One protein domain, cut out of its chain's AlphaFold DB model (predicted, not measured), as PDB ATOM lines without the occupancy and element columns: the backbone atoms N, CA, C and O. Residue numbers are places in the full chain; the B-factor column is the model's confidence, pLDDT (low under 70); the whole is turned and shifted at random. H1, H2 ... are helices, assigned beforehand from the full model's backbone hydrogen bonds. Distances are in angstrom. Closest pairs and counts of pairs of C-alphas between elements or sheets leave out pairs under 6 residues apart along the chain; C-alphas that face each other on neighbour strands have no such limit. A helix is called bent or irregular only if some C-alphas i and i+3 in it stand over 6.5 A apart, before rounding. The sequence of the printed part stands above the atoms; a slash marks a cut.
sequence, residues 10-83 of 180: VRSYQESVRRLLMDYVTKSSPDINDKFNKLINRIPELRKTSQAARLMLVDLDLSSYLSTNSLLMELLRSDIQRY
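Overview. This is residues 10 to 83 of the 180 residues of an uncharacterized protein of Schistosoma margrebowiei (UniProt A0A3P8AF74). One long helix, H2, is the beam of an open bracket: near its first residues H1 folds back from it as the slanted arm of a V, and past its last residues a tight turn leads through little H3 into H4, which is set crosswise to H2. H1 and H4 both lie to one side of H2, with a wide gap between them. The printed part has 74 residues with four named helices, in the order H1, H2, H3, H4, and no named strand; the class is all helix. The whole is extended, with a radius of gyration of the C-alphas of 18.1 A and spans of 51 by 23 by 19 A.

Along the chain. H2, residues 35 to 59, is the longest helix, 37.2 A from C-alpha 35 at (333.375, 250.937, 178.266) to C-alpha 59 at (357.196, 224.456, 167.428). It is neither bent nor irregular, but only just: C-alphas 41 and 44 are 6.2 A apart. H1, residues 10 to 28, begins with C-alpha 10 at (336.469, 247.401, 154.612) and is 26.4 A long. H3 is residues 63 to 66. H4, residues 71 to 83, is 18.8 A long and ends with C-alpha 83 at (354.977, 233.304, 159.553).

Arrangement. H2 touches H1 with residues 35 to 36 alone, and H1 touches H2 with residues 21 to 25 alone. Their closest C-alphas, those of Met 22 and Phe 36, are 5.9 A apart. They run opposite ways at a steep tilt of 54 degrees. H2 and H4 only just touch, with 3 pairs of C-alphas within 8 A, through residues 54 to 58 of H2 and 79 to 80 of H4. Their closest C-alphas, those of Val 58 and Ile 80, are 6.7 A apart, and their lines are about perpendicular at 85 degrees. H3 touches residues 73 to 77 of H4; the closest C-alphas, those of Leu 66 and Met 73, are 5.3 A apart. H1 is apart from H3 and H4, and H2 is apart from H3. Every O i to N i+4 pair is within hydrogen-bond range in H1, against 18 of 21 in H2 and 7 of 9 in H4; H3 is too short for such a pair.

Size, cuts and confidence. The two C-alphas farthest apart, those of Asp 31 and Ser 67, are 51.0 A apart. Residues 10 to 17 of H1, 27 to 32, 41 to 50 of H2 and 67 to 72 stand free. The printed part has no cut. The links H2 to H3 and H3 to H4 are tight, the link H1 to H2 is short, and no link is long. The mean pLDDT of the printed part is 86.4; residues 65 to 67 and 81 to 83 are under 70.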
ATOM      1  N   VAL A  10     336.226 247.989 153.288       93.81
ATOM      2  CA  VAL A  10     336.469 247.401 154.612       93.81
ATOM      3  C   VAL A  10     336.634 248.479 155.678       93.81
ATOM      4  O   VAL A  10     336.053 248.353 156.754       93.81
ATOM      5  N   ARG A  11     337.350 249.570 155.384       92.38
ATOM      6  CA  ARG A  11     337.494 250.694 156.321       92.38
ATOM      7  C   ARG A  11     336.151 251.365 156.622       92.38
ATOM      8  O   ARG A  11     335.851 251.628 157.784       92.38
ATOM      9  N   SER A  12     335.336 251.612 155.597       94.12
ATOM     10  CA  SER A  12     334.000 252.205 155.759       94.12
ATOM     11  C   SER A  12     333.082 251.327 156.622       94.12
ATOM     12  O   SER A  12     332.406 251.806 157.538       94.12
ATOM     13  N   TYR A  13     333.112 250.013 156.391       95.81
ATOM     14  CA  TYR A  13     332.341 249.063 157.183       95.81
ATOM     15  C   TYR A  13     332.819 248.999 158.639       95.81
ATOM     16  O   TYR A  13     332.001 249.048 159.555       95.81
ATOM     17  N   GLN A  14     334.135 248.970 158.870       94.69
ATOM     18  CA  GLN A  14     334.706 249.008 160.220       94.69
ATOM     19  C   GLN A  14     334.260 250.249 160.998       94.69
ATOM     20  O   GLN A  14     333.881 250.129 162.162       94.69
ATOM     21  N   GLU A  15     334.239 251.420 160.361       95.31
ATOM     22  CA  GLU A  15     333.759 252.650 160.999       95.31
ATOM     23  C   GLU A  15     332.258 252.591 161.317       95.31
ATOM     24  O   GLU A  15     331.819 253.061 162.368       95.31
ATOM     25  N   SER A  16     331.467 251.954 160.451       96.56
ATOM     26  CA  SER A  16     330.033 251.748 160.682       96.56
ATOM     27  C   SER A  16     329.777 250.839 161.890       96.56
ATOM     28  O   SER A  16     328.985 251.188 162.764       96.56
ATOM     29  N   VAL A  17     330.503 249.720 161.993       96.62
ATOM     30  CA  VAL A  17     330.445 248.815 163.153       96.62
ATOM     31  C   VAL A  17     330.916 249.522 164.423       96.62
ATOM     32  O   VAL A  17     330.295 249.383 165.474       96.62
ATOM     33  N   ARG A  18     331.982 250.325 164.334       94.75
ATOM     34  CA  ARG A  18     332.509 251.093 165.466       94.75
ATOM     35  C   ARG A  18     331.468 252.068 166.016       94.75
ATOM     36  O   ARG A  18     331.282 252.140 167.230       94.75
ATOM     37  N   ARG A  19     330.770 252.786 165.131       95.56
ATOM     38  CA  ARG A  19     329.681 253.699 165.504       95.56
ATOM     39  C   ARG A  19     328.514 252.954 166.145       95.56
ATOM     40  O   ARG A  19     328.020 253.400 167.175       95.56
ATOM     41  N   LEU A  20     328.114 251.816 165.575       96.56
ATOM     42  CA  LEU A  20     327.043 250.983 166.125       96.56
ATOM     43  C   LEU A  20     327.393 250.454 167.522       96.56
ATOM     44  O   LEU A  20     326.562 250.497 168.424       96.56
ATOM     45  N   LEU A  21     328.634 250.002 167.721       95.38
ATOM     46  CA  LEU A  21     329.112 249.543 169.023       95.38
ATOM     47  C   LEU A  21     329.122 250.676 170.056       95.38
ATOM     48  O   LEU A  21     328.724 250.455 171.195       95.38
ATOM     49  N   MET A  22     329.559 251.879 169.668       94.56
ATOM     50  CA  MET A  22     329.521 253.053 170.543       94.56
ATOM     51  C   MET A  22     328.085 253.368 170.977       94.56
ATOM     52  O   MET A  22     327.825 253.455 172.172       94.56
ATOM     53  N   ASP A  23     327.154 253.465 170.023       94.81
ATOM     54  CA  ASP A  23     325.736 253.747 170.288       94.81
ATOM     55  C   ASP A  23     325.081 252.671 171.172       94.81
ATOM     56  O   ASP A  23     324.326 252.966 172.100       94.81
ATOM     57  N   TYR A  24     325.418 251.399 170.943       95.75
ATOM     58  CA  TYR A  24     324.951 250.306 171.789       95.75
ATOM     59  C   TYR A  24     325.492 250.412 173.219       95.75
ATOM     60  O   TYR A  24     324.750 250.209 174.178       95.75
ATOM     61  N   VAL A  25     326.777 250.730 173.390       94.50
ATOM     62  CA  VAL A  25     327.403 250.862 174.711       94.50
ATOM     63  C   VAL A  25     326.794 252.019 175.499       94.50
ATOM     64  O   VAL A  25     326.494 251.839 176.679       94.50
ATOM     65  N   THR A  26     326.551 253.166 174.858       92.00
ATOM     66  CA  THR A  26     325.933 254.324 175.519       92.00
ATOM     67  C   THR A  26     324.495 254.045 175.947       92.00
ATOM     68  O   THR A  26     324.074 254.519 176.997       92.00
ATOM     69  N   LYS A  27     323.746 253.248 175.173       93.06
ATOM     70  CA  LYS A  27     322.364 252.858 175.500       93.06
ATOM     71  C   LYS A  27     322.274 251.753 176.554       93.06
ATOM     72  O   LYS A  27     321.423 251.811 177.431       93.06
ATOM     73  N   SER A  28     323.120 250.729 176.454       93.19
ATOM     74  CA  SER A  28     323.042 249.520 177.292       93.19
ATOM     75  C   SER A  28     323.786 249.630 178.622       93.19
ATOM     76  O   SER A  28     323.566 248.821 179.520       93.19
ATOM     77  N   SER A  29     324.739 250.553 178.752       89.81
ATOM     78  CA  SER A  29     325.563 250.690 179.959       89.81
ATOM     79  C   SER A  29     325.980 252.144 180.189       89.81
ATOM     80  O   SER A  29     327.177 252.441 180.126       89.81
ATOM     81  N   PRO A  30     325.021 253.047 180.463       86.50
ATOM     82  CA  PRO A  30     325.308 254.464 180.681       86.50
ATOM     83  C   PRO A  30     326.201 254.704 181.910       86.50
ATOM     84  O   PRO A  30     326.991 255.643 181.919       86.50
ATOM     85  N   ASP A  31     326.141 253.821 182.907       90.38
ATOM     86  CA  ASP A  31     326.877 253.971 184.171       90.38
ATOM     87  C   ASP A  31     328.362 253.597 184.057       90.38
ATOM     88  O   ASP A  31     329.177 253.926 184.921       90.38
ATOM     89  N   ILE A  32     328.746 252.891 182.986       89.38
ATOM     90  CA  ILE A  32     330.122 252.437 182.782       89.38
ATOM     91  C   ILE A  32     330.824 253.389 181.823       89.38
ATOM     92  O   ILE A  32     330.862 253.187 180.606       89.38
ATOM     93  N   ASN A  33     331.468 254.393 182.411       85.81
ATOM     94  CA  ASN A  33     332.338 255.298 181.677       85.81
ATOM     95  C   ASN A  33     333.439 254.526 180.933       85.81
ATOM     96  O   ASN A  33     334.020 253.559 181.442       85.81
ATOM     97  N   ASP A  34     333.732 254.985 179.718       88.62
ATOM     98  CA  ASP A  34     334.835 254.494 178.889       88.62
ATOM     99  C   ASP A  34     334.731 253.016 178.445       88.62
ATOM    100  O   ASP A  34     335.677 252.451 177.894       88.62
ATOM    101  N   LYS A  35     333.575 252.356 178.632       93.62
ATOM    102  CA  LYS A  35     333.375 250.937 178.266       93.62
ATOM    103  C   LYS A  35     333.716 250.654 176.801       93.62
ATOM    104  O   LYS A  35     334.329 249.630 176.499       93.62
ATOM    105  N   PHE A  36     333.359 251.567 175.901       94.06
ATOM    106  CA  PHE A  36     333.683 251.453 174.482       94.06
ATOM    107  C   PHE A  36     335.201 251.402 174.253       94.06
ATOM    108  O   PHE A  36     335.692 250.480 173.603       94.06
ATOM    109  N   ASN A  37     335.964 252.338 174.826       93.12
ATOM    110  CA  ASN A  37     337.414 252.374 174.632       93.12
ATOM    111  C   ASN A  37     338.092 251.165 175.280       93.12
ATOM    112  O   ASN A  37     338.977 250.571 174.669       93.12
ATOM    113  N   LYS A  38     337.622 250.714 176.449       93.88
ATOM    114  CA  LYS A  38     338.083 249.460 177.071       93.88
ATOM    115  C   LYS A  38     337.907 248.248 176.147       93.88
ATOM    116  O   LYS A  38     338.824 247.436 176.037       93.88
ATOM    117  N   LEU A  39     336.770 248.137 175.453       94.38
ATOM    118  CA  LEU A  39     336.519 247.060 174.486       94.38
ATOM    119  C   LEU A  39     337.457 247.145 173.277       94.38
ATOM    120  O   LEU A  39     338.065 246.143 172.901       94.38
ATOM    121  N   ILE A  40     337.622 248.333 172.692       94.56
ATOM    122  CA  ILE A  40     338.525 248.533 171.549       94.56
ATOM    123  C   ILE A  40     339.980 248.236 171.933       94.56
ATOM    124  O   ILE A  40     340.682 247.542 171.196       94.56
ATOM    125  N   ASN A  41     340.409 248.666 173.120       94.31
ATOM    126  CA  ASN A  41     341.751 248.420 173.645       94.31
ATOM    127  C   ASN A  41     342.020 246.938 173.941       94.31
ATOM    128  O   ASN A  41     343.178 246.539 174.058       94.31
ATOM    129  N   ARG A  42     340.986 246.086 174.000       95.31
ATOM    130  CA  ARG A  42     341.174 244.638 174.138       95.31
ATOM    131  C   ARG A  42     341.600 243.962 172.833       95.31
ATOM    132  O   ARG A  42     342.237 242.912 172.881       95.31
ATOM    133  N   ILE A  43     341.300 244.558 171.677       94.56
ATOM    134  CA  ILE A  43     341.623 243.984 170.361       94.56
ATOM    135  C   ILE A  43     343.145 243.841 170.157       94.56
ATOM    136  O   ILE A  43     343.572 242.754 169.761       94.56
ATOM    137  N   PRO A  44     343.989 244.863 170.418       93.69
ATOM    138  CA  PRO A  44     345.442 244.712 170.336       93.69
ATOM    139  C   PRO A  44     345.990 243.604 171.239       93.69
ATOM    140  O   PRO A  44     346.813 242.811 170.789       93.69
ATOM    141  N   GLU A  45     345.505 243.503 172.477       93.00
ATOM    142  CA  GLU A  45     345.940 242.457 173.411       93.00
ATOM    143  C   GLU A  45     345.569 241.059 172.905       93.00
ATOM    144  O   GLU A  45     346.413 240.165 172.882       93.00
ATOM    145  N   LEU A  46     344.351 240.885 172.384       95.19
ATOM    146  CA  LEU A  46     343.929 239.627 171.767       95.19
ATOM    147  C   LEU A  46     344.810 239.246 170.566       95.19
ATOM    148  O   LEU A  46     345.138 238.073 170.382       95.19
ATOM    149  N   ARG A  47     345.237 240.228 169.760       91.88
ATOM    150  CA  ARG A  47     346.160 239.989 168.637       91.88
ATOM    151  C   ARG A  47     347.527 239.502 169.111       91.88
ATOM    152  O   ARG A  47     348.056 238.580 168.493       91.88
ATOM    153  N   LYS A  48     348.069 240.068 170.195       93.38
ATOM    154  CA  LYS A  48     349.334 239.614 170.796       93.38
ATOM    155  C   LYS A  48     349.225 238.166 171.266       93.38
ATOM    156  O   LYS A  48     350.061 237.348 170.903       93.38
ATOM    157  N   THR A  49     348.160 237.830 171.998       95.00
ATOM    158  CA  THR A  49     347.920 236.451 172.451       95.00
ATOM    159  C   THR A  49     347.774 235.489 171.272       95.00
ATOM    160  O   THR A  49     348.407 234.439 171.257       95.00
ATOM    161  N   SER A  50     347.008 235.865 170.243       90.50
ATOM    162  CA  SER A  50     346.867 235.070 169.016       90.50
ATOM    163  C   SER A  50     348.208 234.861 168.302       90.50
ATOM    164  O   SER A  50     348.465 233.776 167.787       90.50
ATOM    165  N   GLN A  51     349.080 235.871 168.279       88.44
ATOM    166  CA  GLN A  51     350.419 235.745 167.708       88.44
ATOM    167  C   GLN A  51     351.329 234.829 168.530       88.44
ATOM    168  O   GLN A  51     352.013 233.999 167.942       88.44
ATOM    169  N   ALA A  52     351.317 234.931 169.858       88.19
ATOM    170  CA  ALA A  52     352.081 234.027 170.714       88.19
ATOM    171  C   ALA A  52     351.628 232.569 170.532       88.19
ATOM    172  O   ALA A  52     352.457 231.688 170.330       88.19
ATOM    173  N   ALA A  53     350.313 232.332 170.497       88.56
ATOM    174  CA  ALA A  53     349.750 231.010 170.242       88.56
ATOM    175  C   ALA A  53     350.169 230.451 168.872       88.56
ATOM    176  O   ALA A  53     350.512 229.278 168.777       88.56
ATOM    177  N   ARG A  54     350.198 231.286 167.821       84.62
ATOM    178  CA  ARG A  54     350.723 230.884 166.506       84.62
ATOM    179  C   ARG A  54     352.164 230.390 166.590       84.62
ATOM    180  O   ARG A  54     352.456 229.359 166.009       84.62
ATOM    181  N   LEU A  55     353.042 231.119 167.279       83.50
ATOM    182  CA  LEU A  55     354.454 230.736 167.398       83.50
ATOM    183  C   LEU A  55     354.599 229.398 168.129       83.50
ATOM    184  O   LEU A  55     355.278 228.510 167.634       83.50
ATOM    185  N   MET A  56     353.860 229.209 169.224       86.06
ATOM    186  CA  MET A  56     353.841 227.931 169.943       86.06
ATOM    187  C   MET A  56     353.351 226.760 169.077       86.06
ATOM    188  O   MET A  56     353.772 225.626 169.277       86.06
ATOM    189  N   LEU A  57     352.450 227.021 168.126       81.25
ATOM    190  CA  LEU A  57     351.955 226.013 167.186       81.25
ATOM    191  C   LEU A  57     352.950 225.688 166.064       81.25
ATOM    192  O   LEU A  57     352.803 224.642 165.444       81.25
ATOM    193  N   VAL A  58     353.932 226.551 165.784       78.62
ATOM    194  CA  VAL A  58     355.011 226.245 164.828       78.62
ATOM    195  C   VAL A  58     355.976 225.221 165.422       78.62
ATOM    196  O   VAL A  58     356.428 224.329 164.710       78.62
ATOM    197  N   ASP A  59     356.255 225.333 166.722       75.19
ATOM    198  CA  ASP A  59     357.196 224.456 167.428       75.19
ATOM    199  C   ASP A  59     356.587 223.091 167.797       75.19
ATOM    200  O   ASP A  59     357.308 222.150 168.136       75.19
ATOM    201  N   LEU A  60     355.257 222.968 167.746       80.44
ATOM    202  CA  LEU A  60     354.554 221.723 168.022       80.44
ATOM    203  C   LEU A  60     354.434 220.888 166.740       80.44
ATOM    204  O   LEU A  60     354.040 221.388 165.687       80.44
ATOM    205  N   ASP A  61     354.716 219.587 166.834       77.94
ATOM    206  CA  ASP A  61     354.533 218.674 165.706       77.94
ATOM    207  C   ASP A  61     353.040 218.408 165.457       77.94
ATOM    208  O   ASP A  61     352.430 217.491 166.010       77.94
ATOM    209  N   LEU A  62     352.429 219.252 164.624       75.38
ATOM    210  CA  LEU A  62     351.048 219.098 164.174       75.38
ATOM    211  C   LEU A  62     350.939 218.254 162.894       75.38
ATOM    212  O   LEU A  62     349.849 218.188 162.331       75.38
ATOM    213  N   SER A  63     352.012 217.630 162.392       73.81
ATOM    214  CA  SER A  63     352.022 216.964 161.077       73.81
ATOM    215  C   SER A  63     350.911 215.916 160.908       73.81
ATOM    216  O   SER A  63     350.218 215.902 159.886       73.81
ATOM    217  N   SER A  64     350.653 215.113 161.942       74.12
ATOM    218  CA  SER A  64     349.558 214.136 161.975       74.12
ATOM    219  C   SER A  64     348.174 214.796 161.884       74.12
ATOM    220  O   SER A  64     347.311 214.317 161.150       74.12
ATOM    221  N   TYR A  65     347.974 215.943 162.538       69.62
ATOM    222  CA  TYR A  65     346.720 216.700 162.518       69.62
ATOM    223  C   TYR A  65     346.550 217.528 161.237       69.62
ATOM    224  O   TYR A  65     345.454 217.575 160.684       69.62
ATOM    225  N   LEU A  66     347.621 218.129 160.705       68.62
ATOM    226  CA  LEU A  66     347.624 218.943 159.475       68.62
ATOM    227  C   LEU A  66     347.418 218.106 158.210       68.62
ATOM    228  O   LEU A  66     347.012 218.657 157.188       68.62
ATOM    229  N   SER A  67     347.661 216.794 158.291       67.25
ATOM    230  CA  SER A  67     347.359 215.833 157.226       67.25
ATOM    231  C   SER A  67     345.857 215.592 157.024       67.25
ATOM    232  O   SER A  67     345.443 215.097 155.976       67.25
ATOM    233  N   THR A  68     345.022 215.968 158.000       73.00
ATOM    234  CA  THR A  68     343.570 215.822 157.885       73.00
ATOM    235  C   THR A  68     342.963 216.945 157.040       73.00
ATOM    236  O   THR A  68     343.322 218.119 157.163       73.00
ATOM    237  N   ASN A  69     341.997 216.597 156.186       74.56
ATOM    238  CA  ASN A  69     341.246 217.551 155.362       74.56
ATOM    239  C   ASN A  69     340.192 218.292 156.198       74.56
ATOM    240  O   ASN A  69     338.991 218.109 156.017       74.56
ATOM    241  N   SER A  70     340.644 219.106 157.148       84.88
ATOM    242  CA  SER A  70     339.786 219.942 157.986       84.88
ATOM    243  C   SER A  70     340.039 221.423 157.715       84.88
ATOM    244  O   SER A  70     341.188 221.856 157.594       84.88
ATOM    245  N   LEU A  71     338.961 222.216 157.678       83.56
ATOM    246  CA  LEU A  71     339.009 223.672 157.509       83.56
ATOM    247  C   LEU A  71     339.879 224.341 158.581       83.56
ATOM    248  O   LEU A  71     340.628 225.265 158.278       83.56
ATOM    249  N   LEU A  72     339.836 223.849 159.826       80.31
ATOM    250  CA  LEU A  72     340.707 224.338 160.901       80.31
ATOM    251  C   LEU A  72     342.182 224.171 160.518       80.31
ATOM    252  O   LEU A  72     342.974 225.095 160.677       80.31
ATOM    253  N   MET A  73     342.542 223.012 159.970       83.69
ATOM    254  CA  MET A  73     343.916 222.714 159.582       83.69
ATOM    255  C   MET A  73     344.327 223.467 158.317       83.69
ATOM    256  O   MET A  73     345.488 223.827 158.180       83.69
ATOM    257  N   GLU A  74     343.409 223.749 157.392       81.44
ATOM    258  CA  GLU A  74     343.657 224.657 156.261       81.44
ATOM    259  C   GLU A  74     343.930 226.091 156.733       81.44
ATOM    260  O   GLU A  74     344.901 226.709 156.296       81.44
ATOM    261  N   LEU A  75     343.140 226.587 157.691       83.81
ATOM    262  CA  LEU A  75     343.361 227.889 158.316       83.81
ATOM    263  C   LEU A  75     344.710 227.933 159.045       83.81
ATOM    264  O   LEU A  75     345.458 228.891 158.862       83.81
ATOM    265  N   LEU A  76     345.053 226.887 159.806       79.81
ATOM    266  CA  LEU A  76     346.342 226.781 160.497       79.81
ATOM    267  C   LEU A  76     347.516 226.692 159.514       79.81
ATOM    268  O   LEU A  76     348.492 227.414 159.692       79.81
ATOM    269  N   ARG A  77     347.419 225.889 158.443       78.12
ATOM    270  CA  ARG A  77     348.443 225.812 157.381       78.12
ATOM    271  C   ARG A  77     348.648 227.162 156.697       78.12
ATOM    272  O   ARG A  77     349.789 227.595 156.558       78.12
ATOM    273  N   SER A  78     347.560 227.835 156.309       77.75
ATOM    274  CA  SER A  78     347.605 229.161 155.679       77.75
ATOM    275  C   SER A  78     348.242 230.207 156.594       77.75
ATOM    276  O   SER A  78     348.953 231.096 156.123       77.75
ATOM    277  N   ASP A  79     348.005 230.116 157.904       76.56
ATOM    278  CA  ASP A  79     348.587 231.049 158.860       76.56
ATOM    279  C   ASP A  79     350.067 230.740 159.122       76.56
ATOM    280  O   ASP A  79     350.891 231.636 158.972       76.56
ATOM    281  N   ILE A  80     350.430 229.483 159.405       71.00
ATOM    282  CA  ILE A  80     351.817 229.051 159.658       71.00
ATOM    283  C   ILE A  80     352.727 229.382 158.468       71.00
ATOM    284  O   ILE A  80     353.775 229.987 158.670       71.00
ATOM    285  N   GLN A  81     352.304 229.097 157.229       65.75
ATOM    286  CA  GLN A  81     353.087 229.391 156.017       65.75
ATOM    287  C   GLN A  81     353.439 230.878 155.853       65.75
ATOM    288  O   GLN A  81     354.449 231.211 155.238       65.75
ATOM    289  N   ARG A  82     352.614 231.788 156.387       66.81
ATOM    290  CA  ARG A  82     352.870 233.237 156.323       66.81
ATOM    291  C   ARG A  82     353.865 233.723 157.376       66.81
ATOM    292  O   ARG A  82     354.365 234.837 157.234       66.81
ATOM    293  N   TYR A  83     354.123 232.931 158.419       61.44
ATOM    294  CA  TYR A  83     354.977 233.304 159.553       61.44
ATOM    295  C   TYR A  83     356.206 232.407 159.728       61.44
ATOM    296  O   TYR A  83     357.109 232.790 160.469       61.44
TER     297      TYR A  83